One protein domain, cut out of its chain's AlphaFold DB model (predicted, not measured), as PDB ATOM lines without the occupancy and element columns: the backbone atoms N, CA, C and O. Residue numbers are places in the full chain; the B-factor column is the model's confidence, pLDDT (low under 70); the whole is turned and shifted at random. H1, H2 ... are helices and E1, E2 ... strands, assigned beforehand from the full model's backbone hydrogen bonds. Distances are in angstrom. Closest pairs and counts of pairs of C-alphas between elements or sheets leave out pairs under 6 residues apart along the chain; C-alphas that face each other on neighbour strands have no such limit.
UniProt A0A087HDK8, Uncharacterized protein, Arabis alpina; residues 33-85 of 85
ATOM      1  N   LYS A  33      74.558 -92.753  -8.928       57.59
ATOM      2  CA  LYS A  33      75.090 -94.054  -8.494       57.59
ATOM      3  C   LYS A  33      74.680 -94.366  -7.052       57.59
ATOM      4  O   LYS A  33      74.571 -95.532  -6.693       57.59
ATOM      5  N   ASP A  34      74.381 -93.320  -6.285       55.16
ATOM      6  CA  ASP A  34      73.988 -93.372  -4.877       55.16
ATOM      7  C   ASP A  34      72.467 -93.364  -4.656       55.16
ATOM      8  O   ASP A  34      71.990 -93.576  -3.537       55.16
ATOM      9  N   ALA A  35      71.663 -93.153  -5.708       59.25
ATOM     10  CA  ALA A  35      70.215 -93.252  -5.583       59.25
ATOM     11  C   ALA A  35      69.815 -94.710  -5.374       59.25
ATOM     12  O   ALA A  35      69.930 -95.540  -6.278       59.25
ATOM     13  N   LYS A  36      69.298 -95.009  -4.174       61.97
ATOM     14  CA  LYS A  36      68.786 -96.341  -3.846       61.97
ATOM     15  C   LYS A  36      67.795 -96.806  -4.925       61.97
ATOM     16  O   LYS A  36      66.883 -96.044  -5.282       61.97
ATOM     17  N   PRO A  37      67.928 -98.051  -5.421       61.09
ATOM     18  CA  PRO A  37      66.953 -98.620  -6.339       61.09
ATOM     19  C   PRO A  37      65.570 -98.573  -5.679       61.09
ATOM     20  O   PRO A  37      65.405 -98.980  -4.532       61.09
ATOM     21  N   GLY A  38      64.590 -97.995  -6.376       68.19
ATOM     22  CA  GLY A  38      63.237 -97.799  -5.848       68.19
ATOM     23  C   GLY A  38      62.939 -96.421  -5.242       68.19
ATOM     24  O   GLY A  38      61.782 -96.175  -4.919       68.19
ATOM     25  N   ILE A  39      63.893 -95.475  -5.170       77.62
ATOM     26  CA  ILE A  39      63.592 -94.064  -4.811       77.62
ATOM     27  C   ILE A  39      62.448 -93.509  -5.666       77.62
ATOM     28  O   ILE A  39      61.556 -92.833  -5.163       77.62
ATOM     29  N   CYS A  40      62.434 -93.865  -6.950       76.88
ATOM     30  CA  CYS A  40      61.427 -93.406  -7.895       76.88
ATOM     31  C   CYS A  40      60.067 -94.112  -7.805       76.88
ATOM     32  O   CYS A  40      59.153 -93.739  -8.531       76.88
ATOM     33  N   HIS A  41      59.929 -95.110  -6.929       82.19
ATOM     34  CA  HIS A  41      58.670 -95.807  -6.654       82.19
ATOM     35  C   HIS A  41      58.009 -95.314  -5.357       82.19
ATOM     36  O   HIS A  41      56.917 -95.761  -5.017       82.19
ATOM     37  N   GLN A  42      58.653 -94.396  -4.631       81.19
ATOM     38  CA  GLN A  42      58.092 -93.805  -3.422       81.19
ATOM     39  C   GLN A  42      57.140 -92.641  -3.743       81.19
ATOM     40  O   GLN A  42      57.349 -91.934  -4.736       81.19
ATOM     41  N   PRO A  43      56.139 -92.378  -2.881       79.12
ATOM     42  CA  PRO A  43      55.217 -91.254  -3.053       79.12
ATOM     43  C   PRO A  43      55.939 -89.895  -3.099       79.12
ATOM     44  O   PRO A  43      55.533 -89.018  -3.853       79.12
ATOM     45  N   ASN A  44      57.081 -89.761  -2.412       83.44
ATOM     46  CA  ASN A  44      57.915 -88.548  -2.398       83.44
ATOM     47  C   ASN A  44      59.163 -88.670  -3.296       83.44
ATOM     48  O   ASN A  44      60.204 -88.062  -3.047       83.44
ATOM     49  N   SER A  45      59.076 -89.490  -4.344       79.69
ATOM     50  CA  SER A  45      60.180 -89.816  -5.258       79.69
ATOM     51  C   SER A  45      60.897 -88.602  -5.854       79.69
ATOM     52  O   SER A  45      62.121 -88.618  -5.988       79.69
ATOM     53  N   GLY A  46      60.153 -87.550  -6.204       76.31
ATOM     54  CA  GLY A  46      60.708 -86.321  -6.774       76.31
ATOM     55  C   GLY A  46      61.644 -85.590  -5.810       76.31
ATOM     56  O   GLY A  46      62.769 -85.259  -6.189       76.31
ATOM     57  N   GLU A  47      61.211 -85.388  -4.564       82.69
ATOM     58  CA  GLU A  47      62.023 -84.741  -3.529       82.69
ATOM     59  C   GLU A  47      63.182 -85.621  -3.072       82.69
ATOM     60  O   GLU A  47      64.299 -85.128  -2.952       82.69
ATOM     61  N   LEU A  48      62.957 -86.925  -2.891       81.50
ATOM     62  CA  LEU A  48      64.015 -87.864  -2.510       81.50
ATOM     63  C   LEU A  48      65.131 -87.895  -3.554       81.50
ATOM     64  O   LEU A  48      66.301 -87.753  -3.213       81.50
ATOM     65  N   CYS A  49      64.771 -88.010  -4.835       80.25
ATOM     66  CA  CYS A  49      65.737 -87.966  -5.927       80.25
ATOM     67  C   CYS A  49      66.458 -86.612  -5.974       80.25
ATOM     68  O   CYS A  49      67.677 -86.565  -6.121       80.25
ATOM     69  N   HIS A  50      65.733 -85.505  -5.797       80.50
ATOM     70  CA  HIS A  50      66.341 -84.181  -5.728       80.50
ATOM     71  C   HIS A  50      67.346 -84.058  -4.572       80.50
ATOM     72  O   HIS A  50      68.451 -83.566  -4.788       80.50
ATOM     73  N   TYR A  51      66.996 -84.536  -3.376       80.88
ATOM     74  CA  TYR A  51      67.847 -84.472  -2.191       80.88
ATOM     75  C   TYR A  51      69.098 -85.341  -2.339       80.88
ATOM     76  O   TYR A  51      70.197 -84.864  -2.070       80.88
ATOM     77  N   THR A  52      68.955 -86.572  -2.848       78.31
ATOM     78  CA  THR A  52      70.088 -87.466  -3.139       78.31
ATOM     79  C   THR A  52      71.052 -86.853  -4.153       78.31
ATOM     80  O   THR A  52      72.264 -86.871  -3.944       78.31
ATOM     81  N   CYS A  53      70.531 -86.233  -5.214       75.19
ATOM     82  CA  CYS A  53      71.377 -85.527  -6.171       75.19
ATOM     83  C   CYS A  53      72.055 -84.305  -5.540       75.19
ATOM     84  O   CYS A  53      73.222 -84.059  -5.804       75.19
ATOM     85  N   LYS A  54      71.357 -83.546  -4.687       69.69
ATOM     86  CA  LYS A  54      71.906 -82.346  -4.040       69.69
ATOM     87  C   LYS A  54      73.028 -82.670  -3.044       69.69
ATOM     88  O   LYS A  54      73.925 -81.852  -2.853       69.69
ATOM     89  N   THR A  55      72.995 -83.846  -2.408       65.94
ATOM     90  CA  THR A  55      74.101 -84.324  -1.562       65.94
ATOM     91  C   THR A  55      75.377 -84.606  -2.354       65.94
ATOM     92  O   THR A  55      76.475 -84.406  -1.833       65.94
ATOM     93  N   GLU A  56      75.266 -84.993  -3.626       63.56
ATOM     94  CA  GLU A  56      76.406 -85.018  -4.534       63.56
ATOM     95  C   GLU A  56      76.700 -83.569  -4.972       63.56
ATOM     96  O   GLU A  56      75.969 -82.992  -5.772       63.56
ATOM     97  N   ARG A  57      77.783 -82.963  -4.455       53.41
ATOM     98  CA  ARG A  57      78.182 -81.537  -4.620       53.41
ATOM     99  C   ARG A  57      78.201 -80.983  -6.062       53.41
ATOM    100  O   ARG A  57      78.436 -79.794  -6.257       53.41
ATOM    101  N   HIS A  58      77.974 -81.821  -7.065       59.09
ATOM    102  CA  HIS A  58      77.986 -81.493  -8.484       59.09
ATOM    103  C   HIS A  58      76.589 -81.373  -9.117       59.09
ATOM    104  O   HIS A  58      76.508 -80.930 -10.265       59.09
ATOM    105  N   TYR A  59      75.500 -81.718  -8.414       65.81
ATOM    106  CA  TYR A  59      74.151 -81.727  -8.990       65.81
ATOM    107  C   TYR A  59      73.172 -80.770  -8.310       65.81
ATOM    108  O   TYR A  59      73.052 -80.705  -7.093       65.81
ATOM    109  N   ILE A  60      72.436 -80.023  -9.136       66.12
ATOM    110  CA  ILE A  60      71.431 -79.038  -8.695       66.12
ATOM    111  C   ILE A  60      70.016 -79.584  -8.738       66.12
ATOM    112  O   ILE A  60      69.102 -78.989  -8.166       66.12
ATOM    113  N   ARG A  61      69.793 -80.679  -9.469       71.62
ATOM    114  CA  ARG A  61      68.445 -81.196  -9.673       71.62
ATOM    115  C   ARG A  61      68.450 -82.696  -9.895       71.62
ATOM    116  O   ARG A  61      69.123 -83.180 -10.792       71.62
ATOM    117  N   GLY A  62      67.625 -83.409  -9.140       76.25
ATOM    118  CA  GLY A  62      67.246 -84.787  -9.437       76.25
ATOM    119  C   GLY A  62      65.882 -84.860 -10.107       76.25
ATOM    120  O   GLY A  62      64.985 -84.083  -9.771       76.25
ATOM    121  N   LYS A  63      65.713 -85.783 -11.057       81.00
ATOM    122  CA  LYS A  63      64.399 -86.207 -11.556       81.00
ATOM    123  C   LYS A  63      64.344 -87.713 -11.739       81.00
ATOM    124  O   LYS A  63      65.260 -88.322 -12.281       81.00
ATOM    125  N   CYS A  64      63.210 -88.291 -11.375       81.75
ATOM    126  CA  CYS A  64      62.883 -89.666 -11.704       81.75
ATOM    127  C   CYS A  64      62.411 -89.759 -13.155       81.75
ATOM    128  O   CYS A  64      61.391 -89.177 -13.516       81.75
ATOM    129  N   LEU A  65      63.161 -90.477 -13.988       81.50
ATOM    130  CA  LEU A  65      62.840 -90.691 -15.394       81.50
ATOM    131  C   LEU A  65      62.756 -92.177 -15.709       81.50
ATOM    132  O   LEU A  65      63.560 -92.980 -15.237       81.50
ATOM    133  N   LYS A  66      61.794 -92.541 -16.556       81.50
ATOM    134  CA  LYS A  66      61.665 -93.906 -17.060       81.50
ATOM    135  C   LYS A  66      62.789 -94.191 -18.053       81.50
ATOM    136  O   LYS A  66      62.885 -93.552 -19.100       81.50
ATOM    137  N   SER A  67      63.644 -95.152 -17.727       74.38
ATOM    138  CA  SER A  67      64.686 -95.641 -18.624       74.38
ATOM    139  C   SER A  67      64.044 -96.303 -19.839       74.38
ATOM    140  O   SER A  67      63.296 -97.269 -19.702       74.38
ATOM    141  N   LYS A  68      64.369 -95.832 -21.049       70.56
ATOM    142  CA  LYS A  68      63.909 -96.470 -22.296       70.56
ATOM    143  C   LYS A  68      64.510 -97.864 -22.513       70.56
ATOM    144  O   LYS A  68      63.925 -98.658 -23.234       70.56
ATOM    145  N   LYS A  69      65.662 -98.158 -21.899       70.31
ATOM    146  CA  LYS A  69      66.396 -99.420 -22.094       70.31
ATOM    147  C   LYS A  69      65.873-100.553 -21.212       70.31
ATOM    148  O   LYS A  69      65.877-101.701 -21.629       70.31
ATOM    149  N   THR A  70      65.449-100.230 -19.995       66.44
ATOM    150  CA  THR A  70      65.025-101.215 -18.986       66.44
ATOM    151  C   THR A  70      63.571-101.056 -18.553       66.44
ATOM    152  O   THR A  70      63.072-101.890 -17.815       66.44
ATOM    153  N   GLY A  71      62.882 -99.985 -18.956       73.38
ATOM    154  CA  GLY A  71      61.509 -99.698 -18.532       73.38
ATOM    155  C   GLY A  71      61.372 -99.222 -17.080       73.38
ATOM    156  O   GLY A  71      60.295 -98.769 -16.700       73.38
ATOM    157  N   ASN A  72      62.449 -99.264 -16.291       75.12
ATOM    158  CA  ASN A  72      62.462 -98.876 -14.882       75.12
ATOM    159  C   ASN A  72      62.627 -97.368 -14.705       75.12
ATOM    160  O   ASN A  72      63.401 -96.729 -15.423       75.12
ATOM    161  N   THR A  73      61.941 -96.803 -13.715       79.94
ATOM    162  CA  THR A  73      62.119 -95.400 -13.340       79.94
ATOM    163  C   THR A  73      63.370 -95.258 -12.483       79.94
ATOM    164  O   THR A  73      63.458 -95.827 -11.397       79.94
ATOM    165  N   ILE A  74      64.346 -94.502 -12.979       80.38
ATOM    166  CA  ILE A  74      65.633 -94.263 -12.326       80.38
ATOM    167  C   ILE A  74      65.790 -92.783 -11.988       80.38
ATOM    168  O   ILE A  74      65.280 -91.912 -12.695       80.38
ATOM    169  N   CYS A  75      66.492 -92.497 -10.896       79.50
ATOM    170  CA  CYS A  75      66.804 -91.131 -10.502       79.50
ATOM    171  C   CYS A  75      67.993 -90.624 -11.329       79.50
ATOM    172  O   CYS A  75      69.090 -91.181 -11.270       79.50
ATOM    173  N   ILE A  76      67.754 -89.584 -12.125       78.56
ATOM    174  CA  ILE A  76      68.751 -88.905 -12.948       78.56
ATOM    175  C   ILE A  76      69.105 -87.579 -12.291       78.56
ATOM    176  O   ILE A  76      68.227 -86.747 -12.047       78.56
ATOM    177  N   CYS A  77      70.395 -87.373 -12.058       76.88
ATOM    178  CA  CYS A  77      70.922 -86.127 -11.540       76.88
ATOM    179  C   CYS A  77      71.439 -85.249 -12.670       76.88
ATOM    180  O   CYS A  77      72.225 -85.667 -13.522       76.88
ATOM    181  N   TYR A  78      70.986 -84.003 -12.648       73.25
ATOM    182  CA  TYR A  78      71.371 -82.954 -13.570       73.25
ATOM    183  C   TYR A  78      72.374 -82.032 -12.882       73.25
ATOM    184  O   TYR A  78      72.072 -81.451 -11.830       73.25
ATOM    185  N   PRO A  79      73.585 -81.934 -13.438       67.31
ATOM    186  CA  PRO A  79      74.653 -81.166 -12.841       67.31
ATOM    187  C   PRO A  79      74.415 -79.676 -12.996       67.31
ATOM    188  O   PRO A  79      73.742 -79.240 -13.933       67.31
ATOM    189  N   CYS A  80      74.967 -78.894 -12.070       55.75
ATOM    190  CA  CYS A  80      75.073 -77.458 -12.299       55.75
ATOM    191  C   CYS A  80      76.041 -77.239 -13.468       55.75
ATOM    192  O   CYS A  80      77.030 -77.975 -13.557       55.75
ATOM    193  N   PRO A  81      75.855 -76.226 -14.330       52.72
ATOM    194  CA  PRO A  81      77.012 -75.647 -14.993       52.72
ATOM    195  C   PRO A  81      77.970 -75.183 -13.888       52.72
ATOM    196  O   PRO A  81      77.713 -74.198 -13.200       52.72
ATOM    197  N   ILE A  82      79.038 -75.945 -13.650       47.78
ATOM    198  CA  ILE A  82      80.091 -75.531 -12.731       47.78
ATOM    199  C   ILE A  82      80.815 -74.385 -13.439       47.78
ATOM    200  O   ILE A  82      81.674 -74.621 -14.284       47.78
ATOM    201  N   TYR A  83      80.447 -73.144 -13.126       42.41
ATOM    202  CA  TYR A  83      81.382 -72.035 -13.260       42.41
ATOM    203  C   TYR A  83      82.436 -72.257 -12.173       42.41
ATOM    204  O   TYR A  83      82.243 -71.865 -11.024       42.41
ATOM    205  N   GLN A  84      83.499 -72.991 -12.507       38.56
ATOM    206  CA  GLN A  84      84.715 -72.977 -11.697       38.56
ATOM    207  C   GLN A  84      85.256 -71.546 -11.794       38.56
ATOM    208  O   GLN A  84      85.595 -71.110 -12.894       38.56
ATOM    209  N   SER A  85      85.201 -70.806 -10.683       40.41
ATOM    210  CA  SER A  85      85.860 -69.499 -10.538       40.41
ATOM    211  C   SER A  85      87.375 -69.650 -10.544       40.41
ATOM    212  O   SER A  85      87.850 -70.717 -10.090       40.41
TER     213      SER A  85
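What this domain is: This is residues 33 to 85 of the 85 residues of an uncharacterized protein of Arabis alpina (UniProt A0A087HDK8). A single helix, H1, packs on one face of a two-stranded hairpin, E1 and E2, nearer to E1, and the other face of this small sheet is bare. A stretch with no named element, residues 33 to 44, leads into the helix, and a tail, residues 80 to 85, runs on past the end of E2 and adds to the length. The printed part has 53 residues with one named helix and two named strands, in the order H1, E1, E2; the sheet is antiparallel. The class is mixed, helices and strands, with under half of the residues, 26, in named elements. The whole is only just compact, close to loose, with a radius of gyration of the C-alphas of 11.6 A, and elongated, with spans of 39 by 23 by 14 A.

How they stand to each other: H1, residues 45 to 55, and E1, residues 59 to 66, have 21 pairs of C-alphas within 8 A; the closest C-alphas are those of His 50 and Gly 62, 3.9 A apart. With E2, residues 73 to 79, H1 has 6 such pairs, the closest being the C-alphas of Cys 53 and Cys 77, 5.4 A apart. E1 and E2 form an antiparallel hairpin, with 155 degrees between their directions. Across it N 63 and O 76 are 2.9 A apart, and N 76 and O 63 2.8 A, both within hydrogen-bond range. In H1 every O i to N i+4 pair is within hydrogen-bond range.

Where its parts are: H1 begins at C-alpha 45, (60.180, -89.816, -5.258), and is 15.4 A long from first to last C-alpha. E1 measures 19.2 A and E2 19.0 A, ending at C-alpha 79, (74.653, -81.166, -12.841).

The domain as a whole: The two C-alphas farthest apart are those of Gly 71 and Ser 85, 39.6 A. The printed part has no cut. The link from H1 to E1 is tight and that from E1 to E2 short. Mean pLDDT of the printed part is 70.2; residues 33 to 38, 54 to 60, 70 and 79 to 85 are under 70.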